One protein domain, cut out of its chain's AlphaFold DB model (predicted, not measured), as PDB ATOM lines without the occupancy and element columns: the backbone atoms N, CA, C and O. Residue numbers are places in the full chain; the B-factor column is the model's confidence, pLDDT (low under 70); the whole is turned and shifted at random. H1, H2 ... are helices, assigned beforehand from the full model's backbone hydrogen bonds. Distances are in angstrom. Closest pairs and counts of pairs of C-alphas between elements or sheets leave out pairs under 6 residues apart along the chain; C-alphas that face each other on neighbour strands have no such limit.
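What this domain is: This is residues 14 to 109 of the 201 residues of an uncharacterized protein of uncultured bacterium (UniProt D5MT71). Two long helices, H1 and H2, make an antiparallel hairpin, and the short helix H4 packs crosswise over both of them. H3 makes a corner with H4 through a tight link, on the other side of H4 from H2, and residues 90 to 109 form a long tail with no named element. The printed part has 96 residues, with four named helices in the order H1, H2, H3, H4 and no named strand. The class is all helix. The whole is compact, with a radius of gyration of the C-alphas of 12.7 A and spans of 37 by 28 by 18 A.

Where its parts are: H1 holds residues 18 to 34, beginning at C-alpha 18 at (53.566, -16.264, 29.463), and is 24.6 A from first to last C-alpha. H2, residues 43 to 61, is the longest helix with 19 residues and 26.9 A; its C-alpha 61 is at (56.394, -17.710, 39.885). H3, residues 67 to 77, is 15.4 A long. H4, residues 81 to 89, is 12.3 A long and ends at C-alpha 89 at (48.860, -6.319, 45.753).

How they stand to each other: H1 and H4 are the hubs, touching three other helices each. H1 and H2 form a helical hairpin and touch with 19 pairs of C-alphas within 8 A, the closest being Ala 28 and Val 52 at 5.5 A. They run opposite ways at a shallow tilt of 28 degrees. H4 touches H2 by residues 49 to 53 of H2 alone, about perpendicular at 80 degrees, and the closest C-alphas, of Val 49 and Cys 88, are 5.8 A apart. H4 touches H1 by residues 29 to 33 of H1 alone, about perpendicular at 86 degrees, with the C-alphas of Leu 29 and Leu 85 closest at 7.0 A. H3 touches H4, opposite ways at a steep tilt of 66 degrees, and the closest C-alphas are those of Ser 74 and Met 81, 5.3 A apart. H3 and H1 only just touch, with 3 pairs of C-alphas within 8 A, by residues 22 to 26 of H1 alone; the closest C-alphas, of Cys 26 and Leu 73, are 6.9 A apart, and the two run the same way at a steep tilt of 40 degrees. H2 and H3 are apart. Of the five pairs of helices that touch, one is at a shallow tilt, and the packing is mostly crossed. In H1, H2, H3 and H4 every O i to N i+4 pair is within hydrogen-bond range.

The domain as a whole: The two C-alphas farthest apart, of Lys 15 and Arg 109, are 39.7 A apart. The printed part has no cut. The links H2 to H3 and H3 to H4 are tight, the link H1 to H2 is short with 8 residues, and no link is long. The C-alphas of residues 90 to 109 lie 8 to 20 A from the mean of the C-alphas. The mean pLDDT of the printed part is 93.6, and no printed residue is under 70.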
ATOM      1  N   GLY A  14      47.134 -20.797  35.152       75.81
ATOM      2  CA  GLY A  14      48.297 -21.700  35.117       75.81
ATOM      3  C   GLY A  14      48.547 -22.440  33.790       75.81
ATOM      4  O   GLY A  14      49.599 -23.042  33.619       75.81
ATOM      5  N   LYS A  15      47.606 -22.412  32.839       81.12
ATOM      6  CA  LYS A  15      47.736 -23.059  31.517       81.12
ATOM      7  C   LYS A  15      47.955 -22.067  30.369       81.12
ATOM      8  O   LYS A  15      48.193 -22.508  29.247       81.12
ATOM      9  N   ARG A  16      47.848 -20.758  30.621       85.25
ATOM     10  CA  ARG A  16      48.073 -19.710  29.608       85.25
ATOM     11  C   ARG A  16      49.563 -19.552  29.326       85.25
ATOM     12  O   ARG A  16      50.372 -19.747  30.236       85.25
ATOM     13  N   GLN A  17      49.938 -19.189  28.100       87.31
ATOM     14  CA  GLN A  17      51.341 -18.908  27.774       87.31
ATOM     15  C   GLN A  17      51.784 -17.587  28.410       87.31
ATOM     16  O   GLN A  17      50.980 -16.677  28.584       87.31
ATOM     17  N   SER A  18      53.066 -17.458  28.759       88.88
ATOM     18  CA  SER A  18      53.566 -16.264  29.463       88.88
ATOM     19  C   SER A  18      53.321 -14.934  28.724       88.88
ATOM     20  O   SER A  18      52.912 -13.988  29.392       88.88
ATOM     21  N   PRO A  19      53.490 -14.824  27.387       90.12
ATOM     22  CA  PRO A  19      53.162 -13.589  26.665       90.12
ATOM     23  C   PRO A  19      51.669 -13.239  26.707       90.12
ATOM     24  O   PRO A  19      51.313 -12.080  26.883       90.12
ATOM     25  N   GLU A  20      50.791 -14.237  26.596       91.56
ATOM     26  CA  GLU A  20      49.336 -14.045  26.691       91.56
ATOM     27  C   GLU A  20      48.939 -13.595  28.098       91.56
ATOM     28  O   GLU A  20      48.146 -12.675  28.265       91.56
ATOM     29  N   LEU A  21      49.548 -14.207  29.116       93.56
ATOM     30  CA  LEU A  21      49.288 -13.894  30.513       93.56
ATOM     31  C   LEU A  21      49.741 -12.469  30.886       93.56
ATOM     32  O   LEU A  21      49.125 -11.823  31.731       93.56
ATOM     33  N   LEU A  22      50.790 -11.963  30.233       95.50
ATOM     34  CA  LEU A  22      51.245 -10.584  30.387       95.50
ATOM     35  C   LEU A  22      50.244  -9.574  29.794       95.50
ATOM     36  O   LEU A  22      49.980  -8.536  30.402       95.50
ATOM     37  N   GLU A  23      49.642  -9.882  28.643       95.69
ATOM     38  CA  GLU A  23      48.559  -9.056  28.092       95.69
ATOM     39  C   GLU A  23      47.282  -9.157  28.933       95.69
ATOM     40  O   GLU A  23      46.619  -8.146  29.172       95.69
ATOM     41  N   ASP A  24      46.971 -10.342  29.464       95.06
ATOM     42  CA  ASP A  24      45.864 -10.518  30.403       95.06
ATOM     43  C   ASP A  24      46.044  -9.657  31.659       95.06
ATOM     44  O   ASP A  24      45.070  -9.063  32.121       95.06
ATOM     45  N   LEU A  25      47.274  -9.520  32.179       97.25
ATOM     46  CA  LEU A  25      47.568  -8.605  33.286       97.25
ATOM     47  C   LEU A  25      47.208  -7.162  32.919       97.25
ATOM     48  O   LEU A  25      46.565  -6.463  33.702       97.25
ATOM     49  N   CYS A  26      47.582  -6.718  31.717       97.50
ATOM     50  CA  CYS A  26      47.288  -5.368  31.242       97.50
ATOM     51  C   CYS A  26      45.780  -5.125  31.099       97.50
ATOM     52  O   CYS A  26      45.275  -4.055  31.443       97.50
ATOM     53  N   ILE A  27      45.046  -6.119  30.597       96.44
ATOM     54  CA  ILE A  27      43.585  -6.071  30.483       96.44
ATOM     55  C   ILE A  27      42.944  -6.023  31.873       96.44
ATOM     56  O   ILE A  27      42.052  -5.205  32.101       96.44
ATOM     57  N   ALA A  28      43.409  -6.854  32.806       96.44
ATOM     58  CA  ALA A  28      42.899  -6.897  34.171       96.44
ATOM     59  C   ALA A  28      43.144  -5.569  34.909       96.44
ATOM     60  O   ALA A  28      42.217  -5.031  35.513       96.44
ATOM     61  N   LEU A  29      44.335  -4.972  34.773       97.81
ATOM     62  CA  LEU A  29      44.658  -3.655  35.340       97.81
ATOM     63  C   LEU A  29      43.743  -2.551  34.795       97.81
ATOM     64  O   LEU A  29      43.183  -1.777  35.569       97.81
ATOM     65  N   ARG A  30      43.507  -2.514  33.476       96.12
ATOM     66  CA  ARG A  30      42.501  -1.610  32.885       96.12
ATOM     67  C   ARG A  30      41.100  -1.882  33.444       96.12
ATOM     68  O   ARG A  30      40.329  -0.950  33.656       96.12
ATOM     69  N   GLY A  31      40.774  -3.147  33.697       94.44
ATOM     70  CA  GLY A  31      39.517  -3.567  34.307       94.44
ATOM     71  C   GLY A  31      39.315  -3.004  35.715       94.44
ATOM     72  O   GLY A  31      38.223  -2.515  36.007       94.44
ATOM     73  N   VAL A  32      40.352  -3.027  36.554       95.19
ATOM     74  CA  VAL A  32      40.343  -2.361  37.866       95.19
ATOM     75  C   VAL A  32      40.201  -0.854  37.684       95.19
ATOM     76  O   VAL A  32      39.342  -0.237  38.305       95.19
ATOM     77  N   ALA A  33      40.973  -0.273  36.765       93.31
ATOM     78  CA  ALA A  33      41.026   1.167  36.568       93.31
ATOM     79  C   ALA A  33      39.683   1.808  36.180       93.31
ATOM     80  O   ALA A  33      39.369   2.918  36.596       93.31
ATOM     81  N   VAL A  34      38.867   1.110  35.390       91.12
ATOM     82  CA  VAL A  34      37.528   1.584  34.995       91.12
ATOM     83  C   VAL A  34      36.511   1.478  36.142       91.12
ATOM     84  O   VAL A  34      35.477   2.141  36.105       91.12
ATOM     85  N   ARG A  35      36.796   0.662  37.161       90.81
ATOM     86  CA  ARG A  35      35.920   0.389  38.312       90.81
ATOM     87  C   ARG A  35      36.417   1.041  39.606       90.81
ATOM     88  O   ARG A  35      35.896   0.741  40.677       90.81
ATOM     89  N   ASP A  36      37.413   1.921  39.529       85.50
ATOM     90  CA  ASP A  36      38.060   2.509  40.702       85.50
ATOM     91  C   ASP A  36      37.074   3.268  41.606       85.50
ATOM     92  O   ASP A  36      37.119   3.127  42.824       85.50
ATOM     93  N   GLY A  37      36.108   3.979  41.020       83.69
ATOM     94  CA  GLY A  37      35.069   4.695  41.764       83.69
ATOM     95  C   GLY A  37      34.024   3.826  42.474       83.69
ATOM     96  O   GLY A  37      33.284   4.343  43.308       83.69
ATOM     97  N   SER A  38      33.949   2.527  42.173       85.75
ATOM     98  CA  SER A  38      33.051   1.573  42.842       85.75
ATOM     99  C   SER A  38      33.773   0.639  43.823       85.75
ATOM    100  O   SER A  38      33.126  -0.152  44.520       85.75
ATOM    101  N   LEU A  39      35.095   0.773  43.966       83.69
ATOM    102  CA  LEU A  39      35.842   0.210  45.089       83.69
ATOM    103  C   LEU A  39      35.597   1.064  46.350       83.69
ATOM    104  O   LEU A  39      35.653   2.290  46.264       83.69
ATOM    105  N   PRO A  40      35.324   0.471  47.530       76.25
ATOM    106  CA  PRO A  40      35.354  -0.950  47.894       76.25
ATOM    107  C   PRO A  40      33.972  -1.630  47.879       76.25
ATOM    108  O   PRO A  40      33.847  -2.757  48.353       76.25
ATOM    109  N   ASN A  41      32.921  -0.963  47.409       84.06
ATOM    110  CA  ASN A  41      31.531  -1.369  47.650       84.06
ATOM    111  C   ASN A  41      30.981  -2.387  46.637       84.06
ATOM    112  O   ASN A  41      29.926  -2.966  46.876       84.06
ATOM    113  N   SER A  42      31.687  -2.619  45.528       90.88
ATOM    114  CA  SER A  42      31.294  -3.568  44.484       90.88
ATOM    115  C   SER A  42      32.078  -4.880  44.572       90.88
ATOM    116  O   SER A  42      33.310  -4.871  44.570       90.88
ATOM    117  N   GLU A  43      31.363  -6.008  44.604       90.19
ATOM    118  CA  GLU A  43      31.949  -7.352  44.495       90.19
ATOM    119  C   GLU A  43      32.699  -7.516  43.168       90.19
ATOM    120  O   GLU A  43      33.863  -7.898  43.172       90.19
ATOM    121  N   GLU A  44      32.110  -7.071  42.054       89.62
ATOM    122  CA  GLU A  44      32.753  -7.115  40.735       89.62
ATOM    123  C   GLU A  44      34.076  -6.337  40.697       89.62
ATOM    124  O   GLU A  44      35.029  -6.729  40.022       89.62
ATOM    125  N   ALA A  45      34.148  -5.211  41.413       90.06
ATOM    126  CA  ALA A  45      35.371  -4.423  41.488       90.06
ATOM    127  C   ALA A  45      36.448  -5.142  42.318       90.06
ATOM    128  O   ALA A  45      37.621  -5.121  41.950       90.06
ATOM    129  N   ARG A  46      36.058  -5.838  43.395       92.81
ATOM    130  CA  ARG A  46      36.968  -6.673  44.198       92.81
ATOM    131  C   ARG A  46      37.464  -7.890  43.416       92.81
ATOM    132  O   ARG A  46      38.650  -8.207  43.494       92.81
ATOM    133  N   ASP A  47      36.599  -8.522  42.630       93.00
ATOM    134  CA  ASP A  47      36.961  -9.650  41.765       93.00
ATOM    135  C   ASP A  47      37.976  -9.234  40.696       93.00
ATOM    136  O   ASP A  47      38.944  -9.953  40.444       93.00
ATOM    137  N   ALA A  48      37.818  -8.036  40.119       93.94
ATOM    138  CA  ALA A  48      38.795  -7.483  39.184       93.94
ATOM    139  C   ALA A  48      40.180  -7.302  39.834       93.94
ATOM    140  O   ALA A  48      41.197  -7.624  39.217       93.94
ATOM    141  N   VAL A  49      40.235  -6.839  41.090       96.06
ATOM    142  CA  VAL A  49      41.496  -6.726  41.845       96.06
ATOM    143  C   VAL A  49      42.101  -8.108  42.101       96.06
ATOM    144  O   VAL A  49      43.300  -8.301  41.891       96.06
ATOM    145  N   GLN A  50      41.289  -9.097  42.492       95.38
ATOM    146  CA  GLN A  50      41.780 -10.463  42.688       95.38
ATOM    147  C   GLN A  50      42.340 -11.079  41.403       95.38
ATOM    148  O   GLN A  50      43.379 -11.740  41.454       95.38
ATOM    149  N   GLU A  51      41.705 -10.848  40.253       95.12
ATOM    150  CA  GLU A  51      42.218 -11.325  38.966       95.12
ATOM    151  C   GLU A  51      43.622 -10.762  38.679       95.12
ATOM    152  O   GLU A  51      44.521 -11.529  38.327       95.12
ATOM    153  N   VAL A  52      43.848  -9.462  38.914       97.44
ATOM    154  CA  VAL A  52      45.178  -8.834  38.782       97.44
ATOM    155  C   VAL A  52      46.205  -9.523  39.682       97.44
ATOM    156  O   VAL A  52      47.279  -9.899  39.208       97.44
ATOM    157  N   VAL A  53      45.880  -9.726  40.963       97.06
ATOM    158  CA  VAL A  53      46.798 -10.341  41.936       97.06
ATOM    159  C   VAL A  53      47.156 -11.777  41.545       97.06
ATOM    160  O   VAL A  53      48.325 -12.161  41.613       97.06
ATOM    161  N   LEU A  54      46.180 -12.572  41.096       96.19
ATOM    162  CA  LEU A  54      46.414 -13.956  40.674       96.19
ATOM    163  C   LEU A  54      47.310 -14.037  39.435       96.19
ATOM    164  O   LEU A  54      48.221 -14.864  39.393       96.19
ATOM    165  N   ILE A  55      47.076 -13.175  38.443       96.44
ATOM    166  CA  ILE A  55      47.891 -13.121  37.225       96.44
ATOM    167  C   ILE A  55      49.320 -12.668  37.554       96.44
ATOM    168  O   ILE A  55      50.280 -13.301  37.110       96.44
ATOM    169  N   ALA A  56      49.471 -11.607  38.350       96.25
ATOM    170  CA  ALA A  56      50.776 -11.078  38.738       96.25
ATOM    171  C   ALA A  56      51.608 -12.122  39.496       96.25
ATOM    172  O   ALA A  56      52.771 -12.340  39.165       96.25
ATOM    173  N   LYS A  57      50.987 -12.837  40.441       95.88
ATOM    174  CA  LYS A  57      51.636 -13.919  41.189       95.88
ATOM    175  C   LYS A  57      52.098 -15.061  40.284       95.88
ATOM    176  O   LYS A  57      53.184 -15.596  40.477       95.88
ATOM    177  N   GLU A  58      51.291 -15.449  39.300       95.94
ATOM    178  CA  GLU A  58      51.681 -16.496  38.352       95.94
ATOM    179  C   GLU A  58      52.874 -16.059  37.484       95.94
ATOM    180  O   GLU A  58      53.790 -16.846  37.252       95.94
ATOM    181  N   LEU A  59      52.901 -14.802  37.031       95.75
ATOM    182  CA  LEU A  59      54.032 -14.250  36.277       95.75
ATOM    183  C   LEU A  59      55.312 -14.190  37.124       95.75
ATOM    184  O   LEU A  59      56.382 -14.525  36.617       95.75
ATOM    185  N   GLU A  60      55.199 -13.844  38.409       95.19
ATOM    186  CA  GLU A  60      56.311 -13.877  39.370       95.19
ATOM    187  C   GLU A  60      56.864 -15.293  39.562       95.19
ATOM    188  O   GLU A  60      58.075 -15.491  39.486       95.19
ATOM    189  N   VAL A  61      55.994 -16.294  39.748       95.75
ATOM    190  CA  VAL A  61      56.394 -17.710  39.885       95.75
ATOM    191  C   VAL A  61      57.148 -18.207  38.650       95.75
ATOM    192  O   VAL A  61      58.040 -19.044  38.765       95.75
ATOM    193  N   ARG A  62      56.806 -17.693  37.466       95.00
ATOM    194  CA  ARG A  62      57.465 -18.024  36.193       95.00
ATOM    195  C   ARG A  62      58.701 -17.174  35.899       95.00
ATOM    196  O   ARG A  62      59.261 -17.312  34.815       95.00
ATOM    197  N   GLU A  63      59.080 -16.281  36.813       94.94
ATOM    198  CA  GLU A  63      60.190 -15.334  36.654       94.94
ATOM    199  C   GLU A  63      60.064 -14.474  35.380       94.94
ATOM    200  O   GLU A  63      61.050 -14.085  34.749       94.94
ATOM    201  N   VAL A  64      58.826 -14.162  34.975       94.88
ATOM    202  CA  VAL A  64      58.551 -13.330  33.800       94.88
ATOM    203  C   VAL A  64      58.649 -11.864  34.199       94.88
ATOM    204  O   VAL A  64      57.912 -11.381  35.057       94.88
ATOM    205  N   ARG A  65      59.539 -11.123  33.536       94.19
ATOM    206  CA  ARG A  65      59.670  -9.678  33.734       94.19
ATOM    207  C   ARG A  65      58.435  -8.947  33.198       94.19
ATOM    208  O   ARG A  65      58.162  -8.996  32.003       94.19
ATOM    209  N   THR A  66      57.725  -8.235  34.074       95.19
ATOM    210  CA  THR A  66      56.497  -7.497  33.728       95.19
ATOM    211  C   THR A  66      56.697  -5.991  33.546       95.19
ATOM    212  O   THR A  66      55.870  -5.352  32.896       95.19
ATOM    213  N   THR A  67      57.793  -5.431  34.075       95.31
ATOM    214  CA  THR A  67      58.049  -3.979  34.149       95.31
ATOM    215  C   THR A  67      57.880  -3.284  32.806       95.31
ATOM    216  O   THR A  67      57.091  -2.359  32.688       95.31
ATOM    217  N   ASP A  68      58.535  -3.794  31.765       96.00
ATOM    218  CA  ASP A  68      58.636  -3.092  30.485       96.00
ATOM    219  C   ASP A  68      57.262  -2.978  29.806       96.00
ATOM    220  O   ASP A  68      56.940  -1.972  29.172       96.00
ATOM    221  N   ARG A  69      56.412  -3.997  29.984       96.94
ATOM    222  CA  ARG A  69      55.060  -3.989  29.430       96.94
ATOM    223  C   ARG A  69      54.108  -3.108  30.236       96.94
ATOM    224  O   ARG A  69      53.258  -2.453  29.634       96.94
ATOM    225  N   ILE A  70      54.250  -3.073  31.561       97.50
ATOM    226  CA  ILE A  70      53.470  -2.188  32.440       97.50
ATOM    227  C   ILE A  70      53.849  -0.720  32.204       97.50
ATOM    228  O   ILE A  70      52.970   0.142  32.158       97.50
ATOM    229  N   ASP A  71      55.128  -0.431  31.972       97.31
ATOM    230  CA  ASP A  71      55.601   0.905  31.606       97.31
ATOM    231  C   ASP A  71      54.998   1.340  30.267       97.31
ATOM    232  O   ASP A  71      54.456   2.441  30.147       97.31
ATOM    233  N   GLN A  72      55.001   0.448  29.271       97.69
ATOM    234  CA  GLN A  72      54.335   0.698  27.993       97.69
ATOM    235  C   GLN A  72      52.827   0.929  28.178       97.69
ATOM    236  O   GLN A  72      52.263   1.849  27.592       97.69
ATOM    237  N   LEU A  73      52.165   0.125  29.015       97.31
ATOM    238  CA  LEU A  73      50.747   0.296  29.325       97.31
ATOM    239  C   LEU A  73      50.473   1.671  29.953       97.31
ATOM    240  O   LEU A  73      49.504   2.329  29.583       97.31
ATOM    241  N   SER A  74      51.346   2.120  30.855       97.62
ATOM    242  CA  SER A  74      51.241   3.432  31.495       97.62
ATOM    243  C   SER A  74      51.343   4.572  30.477       97.62
ATOM    244  O   SER A  74      50.592   5.545  30.554       97.62
ATOM    245  N   GLN A  75      52.217   4.431  29.475       96.88
ATOM    246  CA  GLN A  75      52.325   5.377  28.358       96.88
ATOM    247  C   GLN A  75      51.081   5.365  27.458       96.88
ATOM    248  O   GLN A  75      50.631   6.423  27.026       96.88
ATOM    249  N   GLU A  76      50.510   4.186  27.190       96.31
ATOM    250  CA  GLU A  76      49.305   4.028  26.365       96.31
ATOM    251  C   GLU A  76      48.065   4.674  27.004       96.31
ATOM    252  O   GLU A  76      47.215   5.202  26.287       96.31
ATOM    253  N   THR A  77      47.930   4.612  28.332       95.25
ATOM    254  CA  THR A  77      46.727   5.094  29.034       95.25
ATOM    255  C   THR A  77      46.896   6.452  29.709       95.25
ATOM    256  O   THR A  77      45.898   7.075  30.059       95.25
ATOM    257  N   GLY A  78      48.134   6.902  29.939       95.56
ATOM    258  CA  GLY A  78      48.425   8.069  30.776       95.56
ATOM    259  C   GLY A  78      48.178   7.830  32.272       95.56
ATOM    260  O   GLY A  78      48.034   8.793  33.030       95.56
ATOM    261  N   TRP A  79      48.103   6.564  32.696       96.50
ATOM    262  CA  TRP A  79      47.857   6.156  34.086       96.50
ATOM    263  C   TRP A  79      49.092   5.468  34.656       96.50
ATOM    264  O   TRP A  79      49.790   4.773  33.929       96.50
ATOM    265  N   LEU A  80      49.341   5.629  35.951       97.12
ATOM    266  CA  LEU A  80      50.459   4.992  36.648       97.12
ATOM    267  C   LEU A  80      50.088   3.543  36.991       97.12
ATOM    268  O   LEU A  80      49.573   3.249  38.074       97.12
ATOM    269  N   MET A  81      50.258   2.644  36.018       97.62
ATOM    270  CA  MET A  81      49.812   1.248  36.116       97.62
ATOM    271  C   MET A  81      50.712   0.395  37.003       97.62
ATOM    272  O   MET A  81      50.249  -0.586  37.581       97.62
ATOM    273  N   ASP A  82      51.976   0.782  37.130       97.25
ATOM    274  CA  ASP A  82      52.922   0.242  38.101       97.25
ATOM    275  C   ASP A  82      52.406   0.455  39.532       97.25
ATOM    276  O   ASP A  82      52.266  -0.500  40.295       97.25
ATOM    277  N   GLN A  83      52.002   1.685  39.857       97.38
ATOM    278  CA  GLN A  83      51.445   2.016  41.166       97.38
ATOM    279  C   GLN A  83      50.091   1.347  41.390       97.38
ATOM    280  O   GLN A  83      49.816   0.880  42.492       97.38
ATOM    281  N   LEU A  84      49.254   1.255  40.350       97.44
ATOM    282  CA  LEU A  84      47.983   0.536  40.440       97.44
ATOM    283  C   LEU A  84      48.198  -0.952  40.747       97.44
ATOM    284  O   LEU A  84      47.488  -1.511  41.580       97.44
ATOM    285  N   LEU A  85      49.175  -1.596  40.102       97.88
ATOM    286  CA  LEU A  85      49.519  -2.989  40.385       97.88
ATOM    287  C   LEU A  85      49.994  -3.164  41.832       97.88
ATOM    288  O   LEU A  85      49.575  -4.107  42.507       97.88
ATOM    289  N   ASP A  86      50.839  -2.260  42.317       97.44
ATOM    290  CA  ASP A  86      51.326  -2.301  43.693       97.44
ATOM    291  C   ASP A  86      50.214  -2.077  44.720       97.44
ATOM    292  O   ASP A  86      50.209  -2.738  45.761       97.44
ATOM    293  N   ASP A  87      49.250  -1.203  44.435       96.81
ATOM    294  CA  ASP A  87      48.084  -1.011  45.296       96.81
ATOM    295  C   ASP A  87      47.150  -2.234  45.253       96.81
ATOM    296  O   ASP A  87      46.674  -2.669  46.300       96.81
ATOM    297  N   CYS A  88      46.960  -2.870  44.087       96.94
ATOM    298  CA  CYS A  88      46.211  -4.129  43.968       96.94
ATOM    299  C   CYS A  88      46.821  -5.247  44.829       96.94
ATOM    300  O   CYS A  88      46.089  -6.005  45.461       96.94
ATOM    301  N   ARG A  89      48.156  -5.343  44.896       96.62
ATOM    302  CA  ARG A  89      48.860  -6.319  45.753       96.62
ATOM    303  C   ARG A  89      48.657  -6.071  47.250       96.62
ATOM    304  O   ARG A  89      48.795  -7.008  48.031       96.62
ATOM    305  N   LYS A  90      48.366  -4.830  47.640       96.50
ATOM    306  CA  LYS A  90      48.119  -4.397  49.026       96.50
ATOM    307  C   LYS A  90      46.627  -4.301  49.348       96.50
ATOM    308  O   LYS A  90      46.255  -3.652  50.318       96.50
ATOM    309  N   PHE A  91      45.757  -4.845  48.505       93.94
ATOM    310  CA  PHE A  91      44.328  -4.878  48.777       93.94
ATOM    311  C   PHE A  91      44.011  -6.047  49.730       93.94
ATOM    312  O   PHE A  91      44.474  -7.162  49.468       93.94
ATOM    313  N   PRO A  92      43.184  -5.864  50.783       92.19
ATOM    314  CA  PRO A  92      42.271  -4.743  51.039       92.19
ATOM    315  C   PRO A  92      42.831  -3.590  51.888       92.19
ATOM    316  O   PRO A  92      42.089  -2.653  52.173       92.19
ATOM    317  N   GLU A  93      44.094  -3.634  52.315       92.94
ATOM    318  CA  GLU A  93      44.694  -2.601  53.169       92.94
ATOM    319  C   GLU A  93      44.781  -1.235  52.473       92.94
ATOM    320  O   GLU A  93      44.645  -0.195  53.116       92.94
ATOM    321  N   THR A  94      45.004  -1.229  51.159       92.19
ATOM    322  CA  THR A  94      45.004  -0.040  50.299       92.19
ATOM    323  C   THR A  94      43.975  -0.213  49.188       92.19
ATOM    324  O   THR A  94      43.961  -1.231  48.499       92.19
ATOM    325  N   ILE A  95      43.115   0.789  48.993       92.38
ATOM    326  CA  ILE A  95      42.169   0.797  47.872       92.38
ATOM    327  C   ILE A  95      42.924   1.224  46.599       92.38
ATOM    328  O   ILE A  95      43.498   2.317  46.592       92.38
ATOM    329  N   PRO A  96      42.925   0.411  45.522       95.25
ATOM    330  CA  PRO A  96      43.694   0.686  44.313       95.25
ATOM    331  C   PRO A  96      43.007   1.724  43.422       95.25
ATOM    332  O   PRO A  96      42.402   1.408  42.398       95.25
ATOM    333  N   TYR A  97      43.103   2.991  43.824       94.44
ATOM    334  CA  TYR A  97      42.683   4.115  42.996       94.44
ATOM    335  C   TYR A  97      43.702   4.394  41.895       94.44
ATOM    336  O   TYR A  97      44.909   4.462  42.132       94.44
ATOM    337  N   VAL A  98      43.205   4.634  40.682       95.31
ATOM    338  CA  VAL A  98      44.051   4.985  39.542       95.31
ATOM    339  C   VAL A  98      44.629   6.372  39.741       95.31
ATOM    340  O   VAL A  98      43.898   7.322  40.034       95.31
ATOM    341  N   ARG A  99      45.931   6.505  39.506       96.31
ATOM    342  CA  ARG A  99      46.607   7.798  39.398       96.31
ATOM    343  C   ARG A  99      46.904   8.094  37.938       96.31
ATOM    344  O   ARG A  99      47.310   7.200  37.195       96.31
ATOM    345  N   GLU A 100      46.694   9.333  37.522       94.75
ATOM    346  CA  GLU A 100      47.163   9.790  36.211       94.75
ATOM    347  C   GLU A 100      48.656  10.131  36.269       94.75
ATOM    348  O   GLU A 100      49.276  10.095  37.331       94.75
ATOM    349  N   SER A 101      49.248  10.454  35.121       93.38
ATOM    350  CA  SER A 101      50.683  10.762  34.993       93.38
ATOM    351  C   SER A 101      51.221  11.863  35.925       93.38
ATOM    352  O   SER A 101      52.421  11.908  36.180       93.38
ATOM    353  N   ASP A 102      50.358  12.727  36.459       93.81
ATOM    354  CA  ASP A 102      50.702  13.767  37.437       93.81
ATOM    355  C   ASP A 102      50.612  13.295  38.903       93.81
ATOM    356  O   ASP A 102      50.799  14.088  39.825       93.81
ATOM    357  N   GLY A 103      50.327  12.010  39.129       94.50
ATOM    358  CA  GLY A 103      50.232  11.388  40.448       94.50
ATOM    359  C   GLY A 103      48.898  11.599  41.162       94.50
ATOM    360  O   GLY A 103      48.709  11.054  42.248       94.50
ATOM    361  N   ILE A 104      47.961  12.345  40.574       95.06
ATOM    362  CA  ILE A 104      46.664  12.631  41.190       95.06
ATOM    363  C   ILE A 104      45.715  11.456  40.967       95.06
ATOM    364  O   ILE A 104      45.541  10.969  39.844       95.06
ATOM    365  N   ARG A 105      45.053  11.027  42.043       94.12
ATOM    366  CA  ARG A 105      44.012  10.001  41.998       94.12
ATOM    367  C   ARG A 105      42.814  10.502  41.207       94.12
ATOM    368  O   ARG A 105      42.168  11.482  41.581       94.12
ATOM    369  N   ARG A 106      42.482   9.788  40.133       91.12
ATOM    370  CA  ARG A 106      41.430  10.155  39.177       91.12
ATOM    371  C   ARG A 106      40.080  10.362  39.861       91.12
ATOM    372  O   ARG A 106      39.437  11.384  39.635       91.12
ATOM    373  N   TYR A 107      39.688   9.439  40.737       90.06
ATOM    374  CA  TYR A 107      38.426   9.508  41.479       90.06
ATOM    375  C   TYR A 107      38.303  10.758  42.374       90.06
ATOM    376  O   TYR A 107      37.214  11.314  42.545       90.06
ATOM    377  N   TYR A 108      39.428  11.249  42.903       91.94
ATOM    378  CA  TYR A 108      39.487  12.429  43.767       91.94
ATOM    379  C   TYR A 108      39.945  13.691  43.034       91.94
ATOM    380  O   TYR A 108      40.147  14.725  43.667       91.94
ATOM    381  N   ARG A 109      40.102  13.673  41.708       92.12
ATOM    382  CA  ARG A 109      40.538  14.867  40.983       92.12
ATOM    383  C   ARG A 109      39.480  15.968  41.086       92.12
ATOM    384  O   ARG A 109      38.319  15.778  40.729       92.12
TER     385      ARG A 109